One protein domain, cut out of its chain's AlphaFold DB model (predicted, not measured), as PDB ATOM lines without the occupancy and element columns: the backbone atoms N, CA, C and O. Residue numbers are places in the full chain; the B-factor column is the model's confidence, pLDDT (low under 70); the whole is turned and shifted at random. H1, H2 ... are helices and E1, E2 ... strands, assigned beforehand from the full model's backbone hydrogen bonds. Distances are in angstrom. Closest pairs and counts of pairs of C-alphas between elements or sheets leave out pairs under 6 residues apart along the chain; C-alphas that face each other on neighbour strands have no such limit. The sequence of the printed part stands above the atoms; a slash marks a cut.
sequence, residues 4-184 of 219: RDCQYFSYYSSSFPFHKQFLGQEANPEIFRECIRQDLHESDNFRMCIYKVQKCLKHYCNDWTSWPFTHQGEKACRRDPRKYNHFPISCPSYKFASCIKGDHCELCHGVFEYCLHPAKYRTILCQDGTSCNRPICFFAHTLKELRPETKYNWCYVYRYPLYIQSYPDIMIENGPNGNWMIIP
ATOM      1  N   ARG A   4     -37.549  19.434  19.110       49.16
ATOM      2  CA  ARG A   4     -37.543  19.025  20.524       49.16
ATOM      3  C   ARG A   4     -36.315  18.190  20.904       49.16
ATOM      4  O   ARG A   4     -35.765  18.405  21.983       49.16
ATOM      5  N   ASP A   5     -35.831  17.327  20.011       47.06
ATOM      6  CA  ASP A   5     -34.635  16.501  20.255       47.06
ATOM      7  C   ASP A   5     -33.356  17.354  20.303       47.06
ATOM      8  O   ASP A   5     -32.452  17.099  21.099       47.06
ATOM      9  N   CYS A   6     -33.288  18.421  19.499       46.41
ATOM     10  CA  CYS A   6     -32.161  19.357  19.516       46.41
ATOM     11  C   CYS A   6     -32.099  20.179  20.813       46.41
ATOM     12  O   CYS A   6     -31.016  20.357  21.372       46.41
ATOM     13  N   GLN A   7     -33.245  20.644  21.329       49.97
ATOM     14  CA  GLN A   7     -33.295  21.313  22.636       49.97
ATOM     15  C   GLN A   7     -32.911  20.356  23.771       49.97
ATOM     16  O   GLN A   7     -32.085  20.717  24.611       49.97
ATOM     17  N   TYR A   8     -33.422  19.122  23.737       49.34
ATOM     18  CA  TYR A   8     -33.085  18.056  24.683       49.34
ATOM     19  C   TYR A   8     -31.572  17.782  24.749       49.34
ATOM     20  O   TYR A   8     -30.975  17.838  25.825       49.34
ATOM     21  N   PHE A   9     -30.921  17.583  23.597       48.31
ATOM     22  CA  PHE A   9     -29.480  17.318  23.514       48.31
ATOM     23  C   PHE A   9     -28.617  18.532  23.906       48.31
ATOM     24  O   PHE A   9     -27.599  18.382  24.579       48.31
ATOM     25  N   SER A  10     -29.030  19.753  23.545       49.31
ATOM     26  CA  SER A  10     -28.289  20.975  23.896       49.31
ATOM     27  C   SER A  10     -28.256  21.249  25.406       49.31
ATOM     28  O   SER A  10     -27.196  21.574  25.944       49.31
ATOM     29  N   TYR A  11     -29.376  21.032  26.109       51.84
ATOM     30  CA  TYR A  11     -29.447  21.153  27.567       51.84
ATOM     31  C   TYR A  11     -28.651  20.052  28.265       51.84
ATOM     32  O   TYR A  11     -27.978  20.298  29.269       51.84
ATOM     33  N   TYR A  12     -28.696  18.839  27.706       50.84
ATOM     34  CA  TYR A  12     -27.884  17.721  28.157       50.84
ATOM     35  C   TYR A  12     -26.404  18.120  28.174       50.84
ATOM     36  O   TYR A  12     -25.769  18.114  29.220       50.84
ATOM     37  N   SER A  13     -25.858  18.609  27.061       52.53
ATOM     38  CA  SER A  13     -24.453  19.025  27.008       52.53
ATOM     39  C   SER A  13     -24.107  20.229  27.901       52.53
ATOM     40  O   SER A  13     -22.974  20.310  28.380       52.53
ATOM     41  N   SER A  14     -25.034  21.160  28.156       54.12
ATOM     42  CA  SER A  14     -24.764  22.350  28.980       54.12
ATOM     43  C   SER A  14     -24.832  22.105  30.491       54.12
ATOM     44  O   SER A  14     -24.180  22.825  31.248       54.12
ATOM     45  N   SER A  15     -25.603  21.109  30.939       53.50
ATOM     46  CA  SER A  15     -25.987  20.938  32.354       53.50
ATOM     47  C   SER A  15     -25.138  19.931  33.131       53.50
ATOM     48  O   SER A  15     -25.295  19.805  34.346       53.50
ATOM     49  N   PHE A  16     -24.222  19.222  32.461       60.38
ATOM     50  CA  PHE A  16     -23.297  18.285  33.101       60.38
ATOM     51  C   PHE A  16     -21.905  18.906  33.272       60.38
ATOM     52  O   PHE A  16     -21.046  18.740  32.402       60.38
ATOM     53  N   PRO A  17     -21.619  19.562  34.415       56.47
ATOM     54  CA  PRO A  17     -20.269  20.041  34.713       56.47
ATOM     55  C   PRO A  17     -19.242  18.895  34.745       56.47
ATOM     56  O   PRO A  17     -18.071  19.105  34.440       56.47
ATOM     57  N   PHE A  18     -19.685  17.668  35.036       56.84
ATOM     58  CA  PHE A  18     -18.813  16.504  35.182       56.84
ATOM     59  C   PHE A  18     -18.238  15.960  33.880       56.84
ATOM     60  O   PHE A  18     -17.081  15.555  33.876       56.84
ATOM     61  N   HIS A  19     -18.970  15.991  32.762       54.84
ATOM     62  CA  HIS A  19     -18.417  15.491  31.499       54.84
ATOM     63  C   HIS A  19     -17.181  16.298  31.080       54.84
ATOM     64  O   HIS A  19     -16.202  15.738  30.596       54.84
ATOM     65  N   LYS A  20     -17.177  17.615  31.341       55.25
ATOM     66  CA  LYS A  20     -16.015  18.474  31.068       55.25
ATOM     67  C   LYS A  20     -14.778  18.080  31.879       55.25
ATOM     68  O   LYS A  20     -13.672  18.251  31.385       55.25
ATOM     69  N   GLN A  21     -14.960  17.539  33.086       57.19
ATOM     70  CA  GLN A  21     -13.860  17.120  33.959       57.19
ATOM     71  C   GLN A  21     -13.136  15.865  33.445       57.19
ATOM     72  O   GLN A  21     -11.954  15.694  33.730       57.19
ATOM     73  N   PHE A  22     -13.823  15.005  32.686       54.97
ATOM     74  CA  PHE A  22     -13.293  13.711  32.242       54.97
ATOM     75  C   PHE A  22     -13.038  13.611  30.730       54.97
ATOM     76  O   PHE A  22     -12.619  12.555  30.249       54.97
ATOM     77  N   LEU A  23     -13.252  14.698  29.977       53.50
ATOM     78  CA  LEU A  23     -12.911  14.780  28.555       53.50
ATOM     79  C   LEU A  23     -11.444  14.364  28.334       53.50
ATOM     80  O   LEU A  23     -10.527  15.000  28.848       53.50
ATOM     81  N   GLY A  24     -11.234  13.289  27.566       55.41
ATOM     82  CA  GLY A  24      -9.907  12.772  27.201       55.41
ATOM     83  C   GLY A  24      -9.367  11.626  28.067       55.41
ATOM     84  O   GLY A  24      -8.293  11.110  27.770       55.41
ATOM     85  N   GLN A  25     -10.085  11.181  29.104       58.25
ATOM     86  CA  GLN A  25      -9.677  10.036  29.928       58.25
ATOM     87  C   GLN A  25     -10.411   8.759  29.508       58.25
ATOM     88  O   GLN A  25     -11.326   8.306  30.195       58.25
ATOM     89  N   GLU A  26     -10.017   8.151  28.389       56.62
ATOM     90  CA  GLU A  26     -10.567   6.849  28.004       56.62
ATOM     91  C   GLU A  26     -10.056   5.706  28.895       56.62
ATOM     92  O   GLU A  26      -9.023   5.775  29.567       56.62
ATOM     93  N   ALA A  27     -10.813   4.616  28.912       55.91
ATOM     94  CA  ALA A  27     -10.422   3.339  29.483       55.91
ATOM     95  C   ALA A  27      -9.266   2.692  28.685       55.91
ATOM     96  O   ALA A  27      -9.501   1.838  27.837       55.91
ATOM     97  N   ASN A  28      -8.014   3.075  28.954       63.84
ATOM     98  CA  ASN A  28      -6.838   2.438  28.345       63.84
ATOM     99  C   ASN A  28      -6.470   1.116  29.081       63.84
ATOM    100  O   ASN A  28      -6.525   1.076  30.314       63.84
ATOM    101  N   PRO A  29      -6.068   0.035  28.379       61.53
ATOM    102  CA  PRO A  29      -5.520  -1.188  28.985       61.53
ATOM    103  C   PRO A  29      -4.360  -0.990  29.985       61.53
ATOM    104  O   PRO A  29      -4.203  -1.815  30.885       61.53
ATOM    105  N   GLU A  30      -3.576   0.086  29.904       66.12
ATOM    106  CA  GLU A  30      -2.574   0.416  30.934       66.12
ATOM    107  C   GLU A  30      -3.215   0.848  32.258       66.12
ATOM    108  O   GLU A  30      -2.817   0.377  33.324       66.12
ATOM    109  N   ILE A  31      -4.287   1.648  32.198       64.69
ATOM    110  CA  ILE A  31      -5.084   2.030  33.376       64.69
ATOM    111  C   ILE A  31      -5.675   0.779  34.023       64.69
ATOM    112  O   ILE A  31      -5.688   0.666  35.246       64.69
ATOM    113  N   PHE A  32      -6.120  -0.193  33.218       67.31
ATOM    114  CA  PHE A  32      -6.604  -1.470  33.739       67.31
ATOM    115  C   PHE A  32      -5.530  -2.209  34.549       67.31
ATOM    116  O   PHE A  32      -5.835  -2.686  35.639       67.31
ATOM    117  N   ARG A  33      -4.280  -2.274  34.062       68.88
ATOM    118  CA  ARG A  33      -3.170  -2.929  34.781       68.88
ATOM    119  C   ARG A  33      -2.851  -2.239  36.102       68.88
ATOM    120  O   ARG A  33      -2.683  -2.926  37.104       68.88
ATOM    121  N   GLU A  34      -2.840  -0.911  36.118       66.75
ATOM    122  CA  GLU A  34      -2.631  -0.136  37.344       66.75
ATOM    123  C   GLU A  34      -3.766  -0.411  38.351       66.75
ATOM    124  O   GLU A  34      -3.517  -0.730  39.508       66.75
ATOM    125  N   CYS A  35      -5.018  -0.459  37.886       67.50
ATOM    126  CA  CYS A  35      -6.212  -0.747  38.693       67.50
ATOM    127  C   CYS A  35      -6.293  -2.174  39.269       67.50
ATOM    128  O   CYS A  35      -7.142  -2.443  40.123       67.50
ATOM    129  N   ILE A  36      -5.443  -3.106  38.825       70.25
ATOM    130  CA  ILE A  36      -5.311  -4.422  39.475       70.25
ATOM    131  C   ILE A  36      -4.693  -4.266  40.868       70.25
ATOM    132  O   ILE A  36      -4.970  -5.082  41.751       70.25
ATOM    133  N   ARG A  37      -3.893  -3.218  41.091       75.19
ATOM    134  CA  ARG A  37      -3.275  -2.978  42.387       75.19
ATOM    135  C   ARG A  37      -4.328  -2.578  43.423       75.19
ATOM    136  O   ARG A  37      -5.122  -1.662  43.213       75.19
ATOM    137  N   GLN A  38      -4.334  -3.292  44.546       74.94
ATOM    138  CA  GLN A  38      -5.345  -3.153  45.601       74.94
ATOM    139  C   GLN A  38      -5.291  -1.799  46.317       74.94
ATOM    140  O   GLN A  38      -6.317  -1.303  46.768       74.94
ATOM    141  N   ASP A  39      -4.119  -1.171  46.387       76.62
ATOM    142  CA  ASP A  39      -3.916   0.131  47.028       76.62
ATOM    143  C   ASP A  39      -4.693   1.266  46.345       76.62
ATOM    144  O   ASP A  39      -5.047   2.257  46.982       76.62
ATOM    145  N   LEU A  40      -5.032   1.106  45.066       79.81
ATOM    146  CA  LEU A  40      -5.810   2.091  44.318       79.81
ATOM    147  C   LEU A  40      -7.320   1.934  44.497       79.81
ATOM    148  O   LEU A  40      -8.064   2.846  44.125       79.81
ATOM    149  N   HIS A  41      -7.783   0.820  45.078       83.62
ATOM    150  CA  HIS A  41      -9.214   0.507  45.180       83.62
ATOM    151  C   HIS A  41      -9.967   1.472  46.097       83.62
ATOM    152  O   HIS A  41     -11.170   1.672  45.925       83.62
ATOM    153  N   GLU A  42      -9.256   2.126  47.014       84.25
ATOM    154  CA  GLU A  42      -9.813   3.128  47.928       84.25
ATOM    155  C   GLU A  42      -9.814   4.556  47.368       84.25
ATOM    156  O   GLU A  42     -10.410   5.459  47.963       84.25
ATOM    157  N   SER A  43      -9.184   4.780  46.210       90.06
ATOM    158  CA  SER A  43      -9.147   6.103  45.590       90.06
ATOM    159  C   SER A  43     -10.511   6.501  45.019       90.06
ATOM    160  O   SER A  43     -11.228   5.691  44.424       90.06
ATOM    161  N   ASP A  44     -10.847   7.789  45.126       91.50
ATOM    162  CA  ASP A  44     -12.081   8.339  44.559       91.50
ATOM    163  C   ASP A  44     -12.206   8.052  43.060       91.50
ATOM    164  O   ASP A  44     -13.273   7.670  42.582       91.50
ATOM    165  N   ASN A  45     -11.111   8.217  42.311       89.69
ATOM    166  CA  ASN A  45     -11.111   7.992  40.869       89.69
ATOM    167  C   ASN A  45     -11.432   6.533  40.530       89.69
ATOM    168  O   ASN A  45     -12.242   6.264  39.645       89.69
ATOM    169  N   PHE A  46     -10.856   5.584  41.271       90.88
ATOM    170  CA  PHE A  46     -11.178   4.176  41.092       90.88
ATOM    171  C   PHE A  46     -12.648   3.893  41.412       90.88
ATOM    172  O   PHE A  46     -13.357   3.309  40.591       90.88
ATOM    173  N   ARG A  47     -13.134   4.352  42.572       92.19
ATOM    174  CA  ARG A  47     -14.519   4.141  43.022       92.19
ATOM    175  C   ARG A  47     -15.543   4.743  42.052       92.19
ATOM    176  O   ARG A  47     -16.561   4.115  41.766       92.19
ATOM    177  N   MET A  48     -15.276   5.923  41.498       92.06
ATOM    178  CA  MET A  48     -16.202   6.591  40.579       92.06
ATOM    179  C   MET A  48     -16.125   6.052  39.146       92.06
ATOM    180  O   MET A  48     -17.180   5.836  38.555       92.06
ATOM    181  N   CYS A  49     -14.927   5.810  38.601       89.75
ATOM    182  CA  CYS A  49     -14.726   5.603  37.158       89.75
ATOM    183  C   CYS A  49     -14.401   4.155  36.753       89.75
ATOM    184  O   CYS A  49     -14.524   3.813  35.580       89.75
ATOM    185  N   ILE A  50     -13.961   3.302  37.685       90.19
ATOM    186  CA  ILE A  50     -13.475   1.940  37.379       90.19
ATOM    187  C   ILE A  50     -14.303   0.867  38.092       90.19
ATOM    188  O   ILE A  50     -14.646  -0.150  37.482       90.19
ATOM    189  N   TYR A  51     -14.655   1.097  39.360       91.50
ATOM    190  CA  TYR A  51     -15.376   0.144  40.199       91.50
ATOM    191  C   TYR A  51     -16.722  -0.245  39.578       91.50
ATOM    192  O   TYR A  51     -17.611   0.594  39.411       91.50
ATOM    193  N   LYS A  52     -16.847  -1.534  39.246       92.19
ATOM    194  CA  LYS A  52     -17.948  -2.201  38.536       92.19
ATOM    195  C   LYS A  52     -18.287  -1.597  37.169       92.19
ATOM    196  O   LYS A  52     -19.334  -1.901  36.614       92.19
ATOM    197  N   VAL A  53     -17.391  -0.787  36.612       91.25
ATOM    198  CA  VAL A  53     -17.464  -0.278  35.237       91.25
ATOM    199  C   VAL A  53     -16.713  -1.221  34.304       91.25
ATOM    200  O   VAL A  53     -17.230  -1.668  33.284       91.25
ATOM    201  N   GLN A  54     -15.479  -1.558  34.677       87.31
ATOM    202  CA  GLN A  54     -14.601  -2.361  33.836       87.31
ATOM    203  C   GLN A  54     -14.879  -3.850  33.974       87.31
ATOM    204  O   GLN A  54     -15.045  -4.352  35.086       87.31
ATOM    205  N   LYS A  55     -14.896  -4.566  32.845       85.19
ATOM    206  CA  LYS A  55     -15.125  -6.015  32.824       85.19
ATOM    207  C   LYS A  55     -13.968  -6.761  33.480       85.19
ATOM    208  O   LYS A  55     -12.798  -6.453  33.258       85.19
ATOM    209  N   CYS A  56     -14.304  -7.777  34.263       84.00
ATOM    210  CA  CYS A  56     -13.324  -8.703  34.797       84.00
ATOM    211  C   CYS A  56     -12.739  -9.554  33.657       84.00
ATOM    212  O   CYS A  56     -13.485 -10.148  32.883       84.00
ATOM    213  N   LEU A  57     -11.408  -9.636  33.572       77.81
ATOM    214  CA  LEU A  57     -10.717 -10.523  32.622       77.81
ATOM    215  C   LEU A  57     -10.472 -11.931  33.188       77.81
ATOM    216  O   LEU A  57      -9.977 -12.804  32.479       77.81
ATOM    217  N   LYS A  58     -10.778 -12.165  34.470       73.38
ATOM    218  CA  LYS A  58     -10.619 -13.487  35.081       73.38
ATOM    219  C   LYS A  58     -11.781 -14.378  34.664       73.38
ATOM    220  O   LYS A  58     -12.938 -14.020  34.840       73.38
ATOM    221  N   HIS A  59     -11.449 -15.567  34.176       61.59
ATOM    222  CA  HIS A  59     -12.429 -16.562  33.745       61.59
ATOM    223  C   HIS A  59     -13.156 -17.244  34.923       61.59
ATOM    224  O   HIS A  59     -14.216 -17.836  34.737       61.59
ATOM    225  N   TYR A  60     -12.589 -17.168  36.135       63.78
ATOM    226  CA  TYR A  60     -13.163 -17.724  37.360       63.78
ATOM    227  C   TYR A  60     -12.896 -16.771  38.535       63.78
ATOM    228  O   TYR A  60     -11.745 -16.428  38.818       63.78
ATOM    229  N   CYS A  61     -13.957 -16.307  39.194       66.50
ATOM    230  CA  CYS A  61     -13.889 -15.448  40.373       66.50
ATOM    231  C   CYS A  61     -14.845 -16.002  41.431       66.50
ATOM    232  O   CYS A  61     -16.060 -15.956  41.249       66.50
ATOM    233  N   ASN A  62     -14.286 -16.539  42.518       65.81
ATOM    234  CA  ASN A  62     -15.070 -17.190  43.572       65.81
ATOM    235  C   ASN A  62     -15.972 -16.195  44.327       65.81
ATOM    236  O   ASN A  62     -17.072 -16.567  44.717       65.81
ATOM    237  N   ASP A  63     -15.562 -14.922  44.418       70.00
ATOM    238  CA  ASP A  63     -16.289 -13.848  45.112       70.00
ATOM    239  C   ASP A  63     -16.615 -12.678  44.167       70.00
ATOM    240  O   ASP A  63     -16.280 -11.514  44.401       70.00
ATOM    241  N   TRP A  64     -17.266 -12.979  43.044       67.00
ATOM    242  CA  TRP A  64     -17.602 -11.996  42.005       67.00
ATOM    243  C   TRP A  64     -18.409 -10.785  42.516       67.00
ATOM    244  O   TRP A  64     -18.291  -9.690  41.964       67.00
ATOM    245  N   THR A  65     -19.175 -10.944  43.600       73.50
ATOM    246  CA  THR A  65     -19.954  -9.870  44.237       73.50
ATOM    247  C   THR A  65     -19.075  -8.818  44.915       73.50
ATOM    248  O   THR A  65     -19.352  -7.624  44.783       73.50
ATOM    249  N   SER A  66     -17.989  -9.215  45.581       77.31
ATOM    250  CA  SER A  66     -17.040  -8.288  46.219       77.31
ATOM    251  C   SER A  66     -15.987  -7.760  45.239       77.31
ATOM    252  O   SER A  66     -15.403  -6.700  45.465       77.31
ATOM    253  N   TRP A  67     -15.788  -8.457  44.115       84.31
ATOM    254  CA  TRP A  67     -14.781  -8.119  43.115       84.31
ATOM    255  C   TRP A  67     -15.009  -6.734  42.491       84.31
ATOM    256  O   TRP A  67     -16.114  -6.442  42.050       84.31
ATOM    257  N   PRO A  68     -14.000  -5.859  42.367       87.25
ATOM    258  CA  PRO A  68     -14.219  -4.488  41.904       87.25
ATOM    259  C   PRO A  68     -14.510  -4.363  40.406       87.25
ATOM    260  O   PRO A  68     -14.879  -3.285  39.956       87.25
ATOM    261  N   PHE A  69     -14.361  -5.433  39.631       88.31
ATOM    262  CA  PHE A  69     -14.640  -5.457  38.196       88.31
ATOM    263  C   PHE A  69     -15.961  -6.175  37.924       88.31
ATOM    264  O   PHE A  69     -16.310  -7.120  38.633       88.31
ATOM    265  N   THR A  70     -16.689  -5.737  36.900       87.88
ATOM    266  CA  THR A  70     -18.010  -6.287  36.593       87.88
ATOM    267  C   THR A  70     -17.931  -7.628  35.870       87.88
ATOM    268  O   THR A  70     -17.069  -7.845  35.012       87.88
ATOM    269  N   HIS A  71     -18.862  -8.518  36.202       84.75
ATOM    270  CA  HIS A  71     -19.106  -9.766  35.487       84.75
ATOM    271  C   HIS A  71     -20.422  -9.699  34.699       84.75
ATOM    272  O   HIS A  71     -21.308  -8.888  34.976       84.75
ATOM    273  N   GLN A  72     -20.564 -10.557  33.690       81.31
ATOM    274  CA  GLN A  72     -21.767 -10.585  32.861       81.31
ATOM    275  C   GLN A  72     -23.016 -10.885  33.707       81.31
ATOM    276  O   GLN A  72     -23.045 -11.852  34.461       81.31
ATOM    277  N   GLY A  73     -24.054 -10.052  33.567       77.75
ATOM    278  CA  GLY A  73     -25.322 -10.202  34.294       77.75
ATOM    279  C   GLY A  73     -25.309  -9.677  35.733       77.75
ATOM    280  O   GLY A  73     -26.323  -9.759  36.425       77.75
ATOM    281  N   GLU A  74     -24.194  -9.110  36.196       83.94
ATOM    282  CA  GLU A  74     -24.103  -8.547  37.535       83.94
ATOM    283  C   GLU A  74     -24.919  -7.251  37.675       83.94
ATOM    284  O   GLU A  74     -24.702  -6.278  36.955       83.94
ATOM    285  N   LYS A  75     -25.810  -7.192  38.675       82.56
ATOM    286  CA  LYS A  75     -26.634  -5.998  38.964       82.56
ATOM    287  C   LYS A  75     -25.833  -4.778  39.427       82.56
ATOM    288  O   LYS A  75     -26.340  -3.665  39.374       82.56
ATOM    289  N   ALA A  76     -24.620  -4.992  39.932       87.19
ATOM    290  CA  ALA A  76     -23.711  -3.926  40.331       87.19
ATOM    291  C   ALA A  76     -22.933  -3.326  39.150       87.19
ATOM    292  O   ALA A  76     -22.222  -2.352  39.372       87.19
ATOM    293  N   CYS A  77     -23.050  -3.887  37.935       89.38
ATOM    294  CA  CYS A  77     -22.464  -3.323  36.719       89.38
ATOM    295  C   CYS A  77     -22.903  -1.867  36.529       89.38
ATOM    296  O   CYS A  77     -24.067  -1.526  36.742       89.38
ATOM    297  N   ARG A  78     -21.963  -1.021  36.120       93.38
ATOM    298  CA  ARG A  78     -22.159   0.410  35.920       93.38
ATOM    299  C   ARG A  78     -21.664   0.822  34.551       93.38
ATOM    300  O   ARG A  78     -20.663   0.315  34.050       93.38
ATOM    301  N   ARG A  79     -22.317   1.829  33.996       92.56
ATOM    302  CA  ARG A  79     -21.821   2.553  32.834       92.56
ATOM    303  C   ARG A  79     -20.658   3.449  33.238       92.56
ATOM    304  O   ARG A  79     -20.639   4.006  34.336       92.56
ATOM    305  N   ASP A  80     -19.677   3.568  32.346       90.06
ATOM    306  CA  ASP A  80     -18.537   4.457  32.562       90.06
ATOM    307  C   ASP A  80     -19.026   5.915  32.545       90.06
ATOM    308  O   ASP A  80     -19.479   6.365  31.487       90.06
ATOM    309  N   PRO A  81     -18.923   6.672  33.657       88.94
ATOM    310  CA  PRO A  81     -19.385   8.059  33.711       88.94
ATOM    311  C   PRO A  81     -18.604   8.996  32.775       88.94
ATOM    312  O   PRO A  81     -19.020  10.130  32.556       88.94
ATOM    313  N   ARG A  82     -17.470   8.541  32.227       85.56
ATOM    314  CA  ARG A  82     -16.656   9.274  31.247       85.56
ATOM    315  C   ARG A  82     -17.155   9.075  29.816       85.56
ATOM    316  O   ARG A  82     -16.854   9.888  28.950       85.56
ATOM    317  N   LYS A  83     -17.907   7.997  29.567       86.25
ATOM    318  CA  LYS A  83     -18.481   7.655  28.256       86.25
ATOM    319  C   LYS A  83     -19.978   7.949  28.189       86.25
ATOM    320  O   LYS A  83     -20.471   8.406  27.162       86.25
ATOM    321  N   TYR A  84     -20.695   7.672  29.272       86.88
ATOM    322  CA  TYR A  84     -22.136   7.838  29.364       86.88
ATOM    323  C   TYR A  84     -22.450   8.865  30.440       86.88
ATOM    324  O   TYR A  84     -22.245   8.635  31.630       86.88
ATOM    325  N   ASN A  85     -22.982  10.001  30.008       81.12
ATOM    326  CA  ASN A  85     -23.599  10.931  30.938       81.12
ATOM    327  C   ASN A  85     -24.919  10.332  31.423       81.12
ATOM    328  O   ASN A  85     -25.602   9.633  30.679       81.12
ATOM    329  N   HIS A  86     -25.265  10.611  32.665       86.19
ATOM    330  CA  HIS A  86     -26.580  10.352  33.234       86.19
ATOM    331  C   HIS A  86     -26.779  11.328  34.394       86.19
ATOM    332  O   HIS A  86     -25.812  11.728  35.045       86.19
ATOM    333  N   PHE A  87     -28.013  11.730  34.663       86.62
ATOM    334  CA  PHE A  87     -28.370  12.471  35.858       86.62
ATOM    335  C   PHE A  87     -28.207  11.577  37.089       86.62
ATOM    336  O   PHE A  87     -28.536  10.390  37.014       86.62
ATOM    337  N   PRO A  88     -27.794  12.136  38.245       89.06
ATOM    338  CA  PRO A  88     -27.800  11.432  39.523       89.06
ATOM    339  C   PRO A  88     -29.238  11.293  40.049       89.06
ATOM    340  O   PRO A  88     -29.573  11.782  41.124       89.06
ATOM    341  N   ILE A  89     -30.101  10.666  39.252       88.75
ATOM    342  CA  ILE A  89     -31.512  10.389  39.508       88.75
ATOM    343  C   ILE A  89     -31.742   8.931  39.133       88.75
ATOM    344  O   ILE A  89     -31.361   8.496  38.047       88.75
ATOM    345  N   SER A  90     -32.373   8.167  40.016       90.00
ATOM    346  CA  SER A  90     -32.659   6.755  39.765       90.00
ATOM    347  C   SER A  90     -33.698   6.576  38.658       90.00
ATOM    348  O   SER A  90     -34.789   7.131  38.729       90.00
ATOM    349  N   CYS A  91     -33.384   5.737  37.674       88.31
ATOM    350  CA  CYS A  91     -34.281   5.359  36.585       88.31
ATOM    351  C   CYS A  91     -35.433   4.463  37.087       88.31
ATOM    352  O   CYS A  91     -35.173   3.335  37.527       88.31
ATOM    353  N   PRO A  92     -36.706   4.892  36.982       83.62
ATOM    354  CA  PRO A  92     -37.848   4.085  37.392       83.62
ATOM    355  C   PRO A  92     -37.942   2.792  36.587       83.62
ATOM    356  O   PRO A  92     -38.073   1.726  37.176       83.62
ATOM    357  N   SER A  93     -37.773   2.846  35.262       81.81
ATOM    358  CA  SER A  93     -37.839   1.653  34.404       81.81
ATOM    359  C   SER A  93     -36.795   0.589  34.769       81.81
ATOM    360  O   SER A  93     -37.091  -0.602  34.712       81.81
ATOM    361  N   TYR A  94     -35.593   0.989  35.201       83.56
ATOM    362  CA  TYR A  94     -34.556   0.046  35.638       83.56
ATOM    363  C   TYR A  94     -34.852  -0.577  37.010       83.56
ATOM    364  O   TYR A  94     -34.466  -1.709  37.276       83.56
ATOM    365  N   LYS A  95     -35.560   0.133  37.897       73.62
ATOM    366  CA  LYS A  95     -35.927  -0.399  39.218       73.62
ATOM    367  C   LYS A  95     -36.829  -1.637  39.121       73.62
ATOM    368  O   LYS A  95     -36.777  -2.487  40.006       73.62
ATOM    369  N   PHE A  96     -37.651  -1.728  38.077       65.94
ATOM    370  CA  PHE A  96     -38.695  -2.751  37.959       65.94
ATOM    371  C   PHE A  96     -38.424  -3.827  36.902       65.94
ATOM    372  O   PHE A  96     -39.095  -4.855  36.926       65.94
ATOM    373  N   ALA A  97     -37.470  -3.617  35.992       71.81
ATOM    374  CA  ALA A  97     -37.069  -4.590  34.976       71.81
ATOM    375  C   ALA A  97     -35.713  -4.176  34.365       71.81
ATOM    376  O   ALA A  97     -34.761  -3.877  35.082       71.81
ATOM    377  N   SER A  98     -35.624  -4.139  33.036       74.25
ATOM    378  CA  SER A  98     -34.524  -3.564  32.269       74.25
ATOM    379  C   SER A  98     -34.995  -2.289  31.563       74.25
ATOM    380  O   SER A  98     -36.100  -2.217  31.025       74.25
ATOM    381  N   CYS A  99     -34.162  -1.248  31.560       84.50
ATOM    382  CA  CYS A  99     -34.464  -0.025  30.821       84.50
ATOM    383  C   CYS A  99     -34.171  -0.233  29.328       84.50
ATOM    384  O   CYS A  99     -33.040  -0.558  28.969       84.50
ATOM    385  N   ILE A 100     -35.155   0.003  28.452       82.56
ATOM    386  CA  ILE A 100     -34.983  -0.152  26.992       82.56
ATOM    387  C   ILE A 100     -34.006   0.848  26.386       82.56
ATOM    388  O   ILE A 100     -33.418   0.569  25.348       82.56
ATOM    389  N   LYS A 101     -33.812   2.000  27.039       84.88
ATOM    390  CA  LYS A 101     -32.806   2.975  26.612       84.88
ATOM    391  C   LYS A 101     -31.390   2.413  26.792       84.88
ATOM    392  O   LYS A 101     -30.450   2.940  26.205       84.88
ATOM    393  N   GLY A 102     -31.243   1.341  27.582       87.88
ATOM    394  CA  GLY A 102     -29.980   0.656  27.820       87.88
ATOM    395  C   GLY A 102     -28.899   1.641  28.246       87.88
ATOM    396  O   GLY A 102     -29.136   2.525  29.069       87.88
ATOM    397  N   ASP A 103     -27.733   1.529  27.626       88.56
ATOM    398  CA  ASP A 103     -26.599   2.402  27.915       88.56
ATOM    399  C   ASP A 103     -26.873   3.893  27.670       88.56
ATOM    400  O   ASP A 103     -26.316   4.736  28.371       88.56
ATOM    401  N   HIS A 104     -27.786   4.219  26.754       86.00
ATOM    402  CA  HIS A 104     -28.149   5.591  26.394       86.00
ATOM    403  C   HIS A 104     -29.177   6.220  27.350       86.00
ATOM    404  O   HIS A 104     -29.625   7.337  27.110       86.00
ATOM    405  N   CYS A 105     -29.582   5.527  28.421       87.94
ATOM    406  CA  CYS A 105     -30.485   6.107  29.410       87.94
ATOM    407  C   CYS A 105     -29.830   7.286  30.137       87.94
ATOM    408  O   CYS A 105     -28.722   7.193  30.653       87.94
ATOM    409  N   GLU A 106     -30.562   8.374  30.273       86.12
ATOM    410  CA  GLU A 106     -30.093   9.614  30.879       86.12
ATOM    411  C   GLU A 106     -30.176   9.579  32.408       86.12
ATOM    412  O   GLU A 106     -29.867  10.565  33.058       86.12
ATOM    413  N   LEU A 107     -30.622   8.473  33.000       88.44
ATOM    414  CA  LEU A 107     -30.871   8.310  34.433       88.44
ATOM    415  C   LEU A 107     -30.028   7.153  34.970       88.44
ATOM    416  O   LEU A 107     -29.758   6.207  34.233       88.44
ATOM    417  N   CYS A 108     -29.653   7.181  36.246       92.31
ATOM    418  CA  CYS A 108     -28.868   6.120  36.873       92.31
ATOM    419  C   CYS A 108     -29.621   4.782  36.915       92.31
ATOM    420  O   CYS A 108     -30.774   4.683  37.345       92.31
ATOM    421  N   HIS A 109     -28.919   3.724  36.538       91.31
ATOM    422  CA  HIS A 109     -29.331   2.336  36.609       91.31
ATOM    423  C   HIS A 109     -28.796   1.705  37.893       91.31
ATOM    424  O   HIS A 109     -27.630   1.339  38.019       91.31
ATOM    425  N   GLY A 110     -29.689   1.582  38.870       89.69
ATOM    426  CA  GLY A 110     -29.402   0.922  40.135       89.69
ATOM    427  C   GLY A 110     -28.645   1.794  41.135       89.69
ATOM    428  O   GLY A 110     -28.278   2.942  40.883       89.69
ATOM    429  N   VAL A 111     -28.439   1.220  42.320       91.12
ATOM    430  CA  VAL A 111     -27.844   1.918  43.472       91.12
ATOM    431  C   VAL A 111     -26.386   2.284  43.210       91.12
ATOM    432  O   VAL A 111     -25.948   3.359  43.600       91.12
ATOM    433  N   PHE A 112     -25.638   1.423  42.520       92.50
ATOM    434  CA  PHE A 112     -24.215   1.635  42.276       92.50
ATOM    435  C   PHE A 112     -23.945   2.817  41.340       92.50
ATOM    436  O   PHE A 112     -23.071   3.621  41.644       92.50
ATOM    437  N   GLU A 113     -24.709   2.988  40.255       94.12
ATOM    438  CA  GLU A 113     -24.572   4.181  39.410       94.12
ATOM    439  C   GLU A 113     -24.949   5.460  40.152       94.12
ATOM    440  O   GLU A 113     -24.218   6.439  40.059       94.12
ATOM    441  N   TYR A 114     -26.032   5.437  40.935       93.38
ATOM    442  CA  TYR A 114     -26.480   6.604  41.695       93.38
ATOM    443  C   TYR A 114     -25.490   6.998  42.802       93.38
ATOM    444  O   TYR A 114     -25.080   8.153  42.896       93.38
ATOM    445  N   CYS A 115     -25.080   6.050  43.646       94.25
ATOM    446  CA  CYS A 115     -24.256   6.329  44.820       94.25
ATOM    447  C   CYS A 115     -22.786   6.604  44.483       94.25
ATOM    448  O   CYS A 115     -22.140   7.381  45.182       94.25
ATOM    449  N   LEU A 116     -22.253   5.982  43.428       94.12
ATOM    450  CA  LEU A 116     -20.891   6.232  42.941       94.12
ATOM    451  C   LEU A 116     -20.864   7.263  41.800       94.12
ATOM    452  O   LEU A 116     -19.824   7.461  41.167       94.12
ATOM    453  N   HIS A 117     -21.990   7.933  41.537       92.81
ATOM    454  CA  HIS A 117     -22.048   9.057  40.612       92.81
ATOM    455  C   HIS A 117     -21.055  10.144  41.064       92.81
ATOM    456  O   HIS A 117     -21.064  10.491  42.248       92.81
ATOM    457  N   PRO A 118     -20.262  10.761  40.167       91.94
ATOM    458  CA  PRO A 118     -19.293  11.797  40.546       91.94
ATOM    459  C   PRO A 118     -19.866  12.967  41.366       91.94
ATOM    460  O   PRO A 118     -19.187  13.521  42.229       91.94
ATOM    461  N   ALA A 119     -21.137  13.295  41.115       90.12
ATOM    462  CA  ALA A 119     -21.929  14.304  41.830       90.12
ATOM    463  C   ALA A 119     -22.491  13.883  43.200       90.12
ATOM    464  O   ALA A 119     -23.045  14.730  43.894       90.12
ATOM    465  N   LYS A 120     -22.443  12.594  43.555       91.94
ATOM    466  CA  LYS A 120     -23.068  12.035  44.772       91.94
ATOM    467  C   LYS A 120     -22.071  11.331  45.681       91.94
ATOM    468  O   LYS A 120     -22.211  11.413  46.901       91.94
ATOM    469  N   TYR A 121     -21.064  10.679  45.110       95.12
ATOM    470  CA  TYR A 121     -20.069   9.938  45.868       95.12
ATOM    471  C   TYR A 121     -19.380  10.831  46.901       95.12
ATOM    472  O   TYR A 121     -18.909  11.915  46.558       95.12
ATOM    473  N   ARG A 122     -19.353  10.380  48.163       96.19
ATOM    474  CA  ARG A 122     -18.730  11.069  49.305       96.19
ATOM    475  C   ARG A 122     -19.142  12.538  49.478       96.19
ATOM    476  O   ARG A 122     -18.391  13.317  50.042       96.19
ATOM    477  N   THR A 123     -20.342  12.919  49.046       95.12
ATOM    478  CA  THR A 123     -20.880  14.280  49.263       95.12
ATOM    479  C   THR A 123     -21.586  14.451  50.609       95.12
ATOM    480  O   THR A 123     -21.922  15.562  51.007       95.12
ATOM    481  N   ILE A 124     -21.788  13.346  51.331       95.44
ATOM    482  CA  ILE A 124     -22.412  13.290  52.655       95.44
ATOM    483  C   ILE A 124     -21.506  12.460  53.572       95.44
ATOM    484  O   ILE A 124     -20.885  11.486  53.126       95.44
ATOM    485  N   LEU A 125     -21.433  12.842  54.849       97.56
ATOM    486  CA  LEU A 125     -20.715  12.087  55.873       97.56
ATOM    487  C   LEU A 125     -21.428  10.770  56.197       97.56
ATOM    488  O   LEU A 125     -22.650  10.695  56.302       97.56
ATOM    489  N   CYS A 126     -20.638   9.725  56.386       97.62
ATOM    490  CA  CYS A 126     -21.096   8.443  56.881       97.62
ATOM    491  C   CYS A 126     -21.525   8.577  58.342       97.62
ATOM    492  O   CYS A 126     -20.754   9.073  59.162       97.62
ATOM    493  N   GLN A 127     -22.708   8.065  58.679       97.31
ATOM    494  CA  GLN A 127     -23.202   8.056  60.059       97.31
ATOM    495  C   GLN A 127     -22.277   7.285  61.012       97.31
ATOM    496  O   GLN A 127     -22.095   7.692  62.155       97.31
ATOM    497  N   ASP A 128     -21.653   6.213  60.520       97.50
ATOM    498  CA  ASP A 128     -20.736   5.377  61.301       97.50
ATOM    499  C   ASP A 128     -19.291   5.918  61.291       97.50
ATOM    500  O   ASP A 128     -18.416   5.362  61.953       97.50
ATOM    501  N   GLY A 129     -19.013   6.979  60.519       96.62
ATOM    502  CA  GLY A 129     -17.687   7.587  60.396       96.62
ATOM    503  C   GLY A 129     -16.574   6.567  60.134       96.62
ATOM    504  O   GLY A 129     -16.709   5.670  59.302       96.62
ATOM    505  N   THR A 130     -15.477   6.689  60.880       97.00
ATOM    506  CA  THR A 130     -14.320   5.779  60.826       97.00
ATOM    507  C   THR A 130     -14.593   4.384  61.392       97.00
ATOM    508  O   THR A 130     -13.769   3.494  61.213       97.00
ATOM    509  N   SER A 131     -15.723   4.175  62.070       97.50
ATOM    510  CA  SER A 131     -16.152   2.867  62.587       97.50
ATOM    511  C   SER A 131     -16.999   2.082  61.578       97.50
ATOM    512  O   SER A 131     -17.506   1.006  61.894       97.50
ATOM    513  N   CYS A 132     -17.186   2.611  60.364       95.81
ATOM    514  CA  CYS A 132     -17.948   1.946  59.320       95.81
ATOM    515  C   CYS A 132     -17.228   0.696  58.798       95.81
ATOM    516  O   CYS A 132     -16.154   0.786  58.209       95.81
ATOM    517  N   ASN A 133     -17.887  -0.458  58.911       94.38
ATOM    518  CA  ASN A 133     -17.355  -1.745  58.446       94.38
ATOM    519  C   ASN A 133     -17.947  -2.190  57.098       94.38
ATOM    520  O   ASN A 133     -17.818  -3.353  56.713       94.38
ATOM    521  N   ARG A 134     -18.645  -1.296  56.379       91.25
ATOM    522  CA  ARG A 134     -19.179  -1.620  55.050       91.25
ATOM    523  C   ARG A 134     -18.007  -1.838  54.083       91.25
ATOM    524  O   ARG A 134     -17.214  -0.913  53.924       91.25
ATOM    525  N   PRO A 135     -17.932  -2.981  53.368       84.44
ATOM    526  CA  PRO A 135     -16.849  -3.243  52.411       84.44
ATOM    527  C   PRO A 135     -16.742  -2.179  51.314       84.44
ATOM    528  O   PRO A 135     -15.672  -1.904  50.776       84.44
ATOM    529  N   ILE A 136     -17.885  -1.587  50.962       87.75
ATOM    530  CA  ILE A 136     -17.988  -0.457  50.048       87.75
ATOM    531  C   ILE A 136     -18.910   0.556  50.721       87.75
ATOM    532  O   ILE A 136     -20.113   0.316  50.854       87.75
ATOM    533  N   CYS A 137     -18.355   1.683  51.156       92.75
ATOM    534  CA  CYS A 137     -19.137   2.805  51.657       92.75
ATOM    535  C   CYS A 137     -19.178   3.918  50.605       92.75
ATOM    536  O   CYS A 137     -18.159   4.289  50.026       92.75
ATOM    537  N   PHE A 138     -20.371   4.450  50.349       94.62
ATOM    538  CA  PHE A 138     -20.580   5.536  49.385       94.62
ATOM    539  C   PHE A 138     -20.422   6.931  50.004       94.62
ATOM    540  O   PHE A 138     -20.418   7.933  49.290       94.62
ATOM    541  N   PHE A 139     -20.309   6.986  51.329       95.94
ATOM    542  CA  PHE A 139     -20.262   8.200  52.134       95.94
ATOM    543  C   PHE A 139     -18.838   8.465  52.629       95.94
ATOM    544  O   PHE A 139     -18.016   7.553  52.697       95.94
ATOM    545  N   ALA A 140     -18.544   9.713  52.982       97.00
ATOM    546  CA  ALA A 140     -17.234  10.100  53.496       97.00
ATOM    547  C   ALA A 140     -17.090   9.698  54.972       97.00
ATOM    548  O   ALA A 140     -17.942  10.050  55.787       97.00
ATOM    549  N   HIS A 141     -16.025   8.986  55.345       96.56
ATOM    550  CA  HIS A 141     -15.779   8.617  56.749       96.56
ATOM    551  C   HIS A 141     -15.145   9.752  57.556       96.56
ATOM    552  O   HIS A 141     -15.227   9.766  58.783       96.56
ATOM    553  N   THR A 142     -14.538  10.721  56.872       97.31
ATOM    554  CA  THR A 142     -13.895  11.886  57.477       97.31
ATOM    555  C   THR A 142     -14.200  13.147  56.673       97.31
ATOM    556  O   THR A 142     -14.538  13.077  55.493       97.31
ATOM    557  N   LEU A 143     -14.008  14.325  57.274       97.50
ATOM    558  CA  LEU A 143     -14.114  15.601  56.550       97.50
ATOM    559  C   LEU A 143     -13.089  15.731  55.413       97.50
ATOM    560  O   LEU A 143     -13.338  16.456  54.459       97.50
ATOM    561  N   LYS A 144     -11.954  15.023  55.494       96.12
ATOM    562  CA  LYS A 144     -10.939  15.005  54.428       96.12
ATOM    563  C   LYS A 144     -11.397  14.212  53.202       96.12
ATOM    564  O   LYS A 144     -10.977  14.518  52.096       96.12
ATOM    565  N   GLU A 145     -12.242  13.204  53.409       95.50
ATOM    566  CA  GLU A 145     -12.870  12.428  52.335       95.50
ATOM    567  C   GLU A 145     -14.116  13.113  51.762       95.50
ATOM    568  O   GLU A 145     -14.600  12.709  50.707       95.50
ATOM    569  N   LEU A 146     -14.669  14.110  52.461       96.31
ATOM    570  CA  LEU A 146     -15.906  14.770  52.064       96.31
ATOM    571  C   LEU A 146     -15.678  15.606  50.802       96.31
ATOM    572  O   LEU A 146     -14.931  16.585  50.793       96.31
ATOM    573  N   ARG A 147     -16.361  15.219  49.730       94.19
ATOM    574  CA  ARG A 147     -16.354  15.911  48.444       94.19
ATOM    575  C   ARG A 147     -17.423  17.003  48.429       94.19
ATOM    576  O   ARG A 147     -18.477  16.835  49.044       94.19
ATOM    577  N   PRO A 148     -17.205  18.110  47.701       90.38
ATOM    578  CA  PRO A 148     -18.229  19.134  47.545       90.38
ATOM    579  C   PRO A 148     -19.449  18.560  46.818       90.38
ATOM    580  O   PRO A 148     -19.323  17.937  45.760       90.38
ATOM    581  N   GLU A 149     -20.640  18.791  47.369       82.50
ATOM    582  CA  GLU A 149     -21.877  18.455  46.672       82.50
ATOM    583  C   GLU A 149     -22.045  19.355  45.447       82.50
ATOM    584  O   GLU A 149     -21.920  20.582  45.519       82.50
ATOM    585  N   THR A 150     -22.363  18.749  44.305       80.81
ATOM    586  CA  THR A 150     -22.766  19.527  43.135       80.81
ATOM    587  C   THR A 150     -24.187  20.008  43.324       80.81
ATOM    588  O   THR A 150     -25.133  19.222  43.280       80.81
ATOM    589  N   LYS A 151     -24.334  21.317  43.514       73.69
ATOM    590  CA  LYS A 151     -25.640  21.957  43.567       73.69
ATOM    591  C   LYS A 151     -26.184  22.094  42.156       73.69
ATOM    592  O   LYS A 151     -25.645  22.837  41.339       73.69
ATOM    593  N   TYR A 152     -27.255  21.368  41.895       71.88
ATOM    594  CA  TYR A 152     -28.047  21.540  40.694       71.88
ATOM    595  C   TYR A 152     -29.077  22.644  40.935       71.88
ATOM    596  O   TYR A 152     -29.697  22.707  41.991       71.88
ATOM    597  N   ASN A 153     -29.241  23.530  39.958       71.25
ATOM    598  CA  ASN A 153     -30.237  24.604  39.959       71.25
ATOM    599  C   ASN A 153     -31.591  24.151  39.387       71.25
ATOM    600  O   ASN A 153     -32.397  24.984  38.982       71.25
ATOM    601  N   TRP A 154     -31.807  22.840  39.323       73.81
ATOM    602  CA  TRP A 154     -33.032  22.200  38.873       73.81
ATOM    603  C   TRP A 154     -33.562  21.293  39.981       73.81
ATOM    604  O   TRP A 154     -32.786  20.671  40.713       73.81
ATOM    605  N   CYS A 155     -34.884  21.207  40.099       75.81
ATOM    606  CA  CYS A 155     -35.547  20.196  40.912       75.81
ATOM    607  C   CYS A 155     -36.133  19.106  40.009       75.81
ATOM    608  O   CYS A 155     -36.280  19.297  38.800       75.81
ATOM    609  N   TYR A 156     -36.439  17.943  40.581       80.88
ATOM    610  CA  TYR A 156     -37.149  16.902  39.853       80.88
ATOM    611  C   TYR A 156     -38.218  16.248  40.714       80.88
ATOM    612  O   TYR A 156     -38.066  16.121  41.930       80.88
ATOM    613  N   VAL A 157     -39.293  15.808  40.070       80.94
ATOM    614  CA  VAL A 157     -40.389  15.083  40.714       80.94
ATOM    615  C   VAL A 157     -40.763  13.851  39.904       80.94
ATOM    616  O   VAL A 157     -40.678  13.838  38.674       80.94
ATOM    617  N   TYR A 158     -41.191  12.808  40.612       80.25
ATOM    618  CA  TYR A 158     -41.800  11.633  40.002       80.25
ATOM    619  C   TYR A 158     -43.291  11.895  39.821       80.25
ATOM    620  O   TYR A 158     -44.006  12.117  40.800       80.25
ATOM    621  N   ARG A 159     -43.771  11.851  38.579       76.56
ATOM    622  CA  ARG A 159     -45.190  11.998  38.262       76.56
ATOM    623  C   ARG A 159     -45.757  10.655  37.841       76.56
ATOM    624  O   ARG A 159     -45.418  10.148  36.782       76.56
ATOM    625  N   TYR A 160     -46.658  10.106  38.646       69.44
ATOM    626  CA  TYR A 160     -47.394   8.894  38.303       69.44
ATOM    627  C   TYR A 160     -48.579   9.258  37.397       69.44
ATOM    628  O   TYR A 160     -49.493   9.950  37.857       69.44
ATOM    629  N   PRO A 161     -48.589   8.857  36.113       64.31
ATOM    630  CA  PRO A 161     -49.755   9.068  35.268       64.31
ATOM    631  C   PRO A 161     -50.901   8.201  35.785       64.31
ATOM    632  O   PRO A 161     -50.747   7.000  35.989       64.31
ATOM    633  N   LEU A 162     -52.060   8.820  35.993       59.50
ATOM    634  CA  LEU A 162     -53.154   8.208  36.743       59.50
ATOM    635  C   LEU A 162     -53.760   6.958  36.067       59.50
ATOM    636  O   LEU A 162     -54.408   6.190  36.767       59.50
ATOM    637  N   TYR A 163     -53.556   6.725  34.755       58.22
ATOM    638  CA  TYR A 163     -54.316   5.685  34.029       58.22
ATOM    639  C   TYR A 163     -53.627   4.965  32.844       58.22
ATOM    640  O   TYR A 163     -54.299   4.181  32.182       58.22
ATOM    641  N   ILE A 164     -52.343   5.199  32.512       57.91
ATOM    642  CA  ILE A 164     -51.767   4.676  31.238       57.91
ATOM    643  C   ILE A 164     -50.379   4.024  31.367       57.91
ATOM    644  O   ILE A 164     -50.045   3.169  30.552       57.91
ATOM    645  N   GLN A 165     -49.564   4.361  32.372       56.47
ATOM    646  CA  GLN A 165     -48.204   3.814  32.472       56.47
ATOM    647  C   GLN A 165     -47.958   3.160  33.823       56.47
ATOM    648  O   GLN A 165     -48.394   3.636  34.867       56.47
ATOM    649  N   SER A 166     -47.198   2.072  33.795       58.56
ATOM    650  CA  SER A 166     -46.822   1.300  34.978       58.56
ATOM    651  C   SER A 166     -45.749   1.972  35.842       58.56
ATOM    652  O   SER A 166     -45.404   1.448  36.900       58.56
ATOM    653  N   TYR A 167     -45.217   3.121  35.408       68.75
ATOM    654  CA  TYR A 167     -44.069   3.797  36.016       68.75
ATOM    655  C   TYR A 167     -44.258   5.318  36.017       68.75
ATOM    656  O   TYR A 167     -44.942   5.838  35.138       68.75
ATOM    657  N   PRO A 168     -43.653   6.037  36.979       70.62
ATOM    658  CA  PRO A 168     -43.702   7.490  36.991       70.62
ATOM    659  C   PRO A 168     -42.785   8.088  35.921       70.62
ATOM    660  O   PRO A 168     -41.635   7.670  35.792       70.62
ATOM    661  N   ASP A 169     -43.252   9.121  35.231       72.75
ATOM    662  CA  ASP A 169     -42.387  10.011  34.460       72.75
ATOM    663  C   ASP A 169     -41.516  10.844  35.404       72.75
ATOM    664  O   ASP A 169     -41.907  11.137  36.540       72.75
ATOM    665  N   ILE A 170     -40.342  11.262  34.929       78.88
ATOM    666  CA  ILE A 170     -39.515  12.227  35.656       78.88
ATOM    667  C   ILE A 170     -39.717  13.597  35.038       78.88
ATOM    668  O   ILE A 170     -39.437  13.803  33.859       78.88
ATOM    669  N   MET A 171     -40.170  14.544  35.849       77.00
ATOM    670  CA  MET A 171     -40.220  15.948  35.469       77.00
ATOM    671  C   MET A 171     -39.029  16.661  36.089       77.00
ATOM    672  O   MET A 171     -38.863  16.595  37.302       77.00
ATOM    673  N   ILE A 172     -38.217  17.325  35.272       76.69
ATOM    674  CA  ILE A 172     -37.077  18.141  35.697       76.69
ATOM    675  C   ILE A 172     -37.392  19.602  35.382       76.69
ATOM    676  O   ILE A 172     -37.749  19.927  34.250       76.69
ATOM    677  N   GLU A 173     -37.271  20.480  36.369       75.81
ATOM    678  CA  GLU A 173     -37.457  21.919  36.185       75.81
ATOM    679  C   GLU A 173     -36.215  22.544  35.537       75.81
ATOM    680  O   GLU A 173     -35.113  22.481  36.074       75.81
ATOM    681  N   ASN A 174     -36.387  23.186  34.389       63.72
ATOM    682  CA  ASN A 174     -35.337  23.896  33.677       63.72
ATOM    683  C   ASN A 174     -35.294  25.372  34.097       63.72
ATOM    684  O   ASN A 174     -35.916  26.233  33.471       63.72
ATOM    685  N   GLY A 175     -34.467  25.667  35.101       59.06
ATOM    686  CA  GLY A 175     -34.017  27.024  35.410       59.06
ATOM    687  C   GLY A 175     -35.113  27.998  35.883       59.06
ATOM    688  O   GLY A 175     -36.246  27.602  36.140       59.06
ATOM    689  N   PRO A 176     -34.792  29.301  35.999       53.84
ATOM    690  CA  PRO A 176     -35.614  30.290  36.713       53.84
ATOM    691  C   PRO A 176     -36.965  30.612  36.054       53.84
ATOM    692  O   PRO A 176     -37.774  31.323  36.641       53.84
ATOM    693  N   ASN A 177     -37.213  30.100  34.846       60.06
ATOM    694  CA  ASN A 177     -38.435  30.358  34.086       60.06
ATOM    695  C   ASN A 177     -39.522  29.288  34.320       60.06
ATOM    696  O   ASN A 177     -40.587  29.384  33.716       60.06
ATOM    697  N   GLY A 178     -39.259  28.264  35.147       62.88
ATOM    698  CA  GLY A 178     -40.255  27.253  35.538       62.88
ATOM    699  C   GLY A 178     -40.684  26.293  34.421       62.88
ATOM    700  O   GLY A 178     -41.745  25.674  34.504       62.88
ATOM    701  N   ASN A 179     -39.891  26.167  33.350       69.69
ATOM    702  CA  ASN A 179     -40.188  25.245  32.254       69.69
ATOM    703  C   ASN A 179     -39.884  23.804  32.674       69.69
ATOM    704  O   ASN A 179     -38.785  23.524  33.134       69.69
ATOM    705  N   TRP A 180     -40.805  22.868  32.455       73.75
ATOM    706  CA  TRP A 180     -40.607  21.465  32.833       73.75
ATOM    707  C   TRP A 180     -40.194  20.610  31.639       73.75
ATOM    708  O   TRP A 180     -40.888  20.557  30.624       73.75
ATOM    709  N   MET A 181     -39.083  19.894  31.780       73.81
ATOM    710  CA  MET A 181     -38.690  18.816  30.882       73.81
ATOM    711  C   MET A 181     -39.236  17.496  31.415       73.81
ATOM    712  O   MET A 181     -39.016  17.149  32.573       73.81
ATOM    713  N   ILE A 182     -39.924  16.745  30.562       72.62
ATOM    714  CA  ILE A 182     -40.403  15.403  30.892       72.62
ATOM    715  C   ILE A 182     -39.422  14.403  30.289       72.62
ATOM    716  O   ILE A 182     -39.222  14.387  29.077       72.62
ATOM    717  N   ILE A 183     -38.821  13.568  31.131       73.69
ATOM    718  CA  ILE A 183     -38.081  12.383  30.708       73.69
ATOM    719  C   ILE A 183     -39.061  11.212  30.810       73.69
ATOM    720  O   ILE A 183     -39.324  10.743  31.926       73.69
ATOM    721  N   PRO A 184     -39.634  10.756  29.678       66.88
ATOM    722  CA  PRO A 184     -40.619   9.692  29.707       66.88
ATOM    723  C   PRO A 184     -39.967   8.389  30.158       66.88
ATOM    724  O   PRO A 184     -38.898   8.003  29.660       66.88
TER     725      PRO A 184
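Overview. This is residues 4 to 184 of the 219 residues of an uncharacterized protein of Solanum lycopersicum (UniProt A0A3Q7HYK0). With little regular structure, the domain is loops around short H6, with H3 at one end and a small antiparallel sheet, E2 - E3 - E4, at the other. Of 181 printed residues, 61 are in named elements, six helices and four strands in the order H1 H2 H3 H4 E1 H5 H6 E2 E3 E4, class mixed. It is compact: radius of gyration of the C-alphas 17.6 A, spans 48 by 38 by 34 A.

Arrangement. Start at H1, residues 4 to 15, which only grazes the sheet. H3, residues 29 to 35, and H4, residues 44 to 49, are close but not clearly touching; their closest C-alphas, Cys 35 and Phe 46, are 7.4 A apart. The closest C-alphas of E1, residues 87 to 90, and H6, residues 110 to 115, are Pro 88 and Tyr 114, 5.5 A apart. E2, E3 and E4, residues 156 to 159, 169 to 174 and 179 to 183, form a meander, each strand the antiparallel neighbour of the one before; N 157 and O 171, 2.9 A, and N 172 and O 181, 2.8 A, are within hydrogen-bond range. Every O i to N i+4 pair is within range in H1, H3, H4 and H6; H2, residues 17 to 22, has 0 of 2, with 2 of 3 O i to N i+3, and H5, residues 92 to 96, 0 of 1, with 1 of 2.

Along the chain. Find C-alpha 4 at (-37.543, 19.025, 20.524); from there H1 runs 16.6 A. E3 runs 15.6 A, and E4 13.1 A to C-alpha 183 at (-38.081, 12.383, 30.708).

Size, cuts and confidence. The C-alphas farthest apart, Tyr 60 and Asn 177, are 54.4 A apart. The printed part has no cut; the links H4 to E1, H5 to H6 and H6 to E2 are long. Confidence is low in 53 residues, among them 4 to 35.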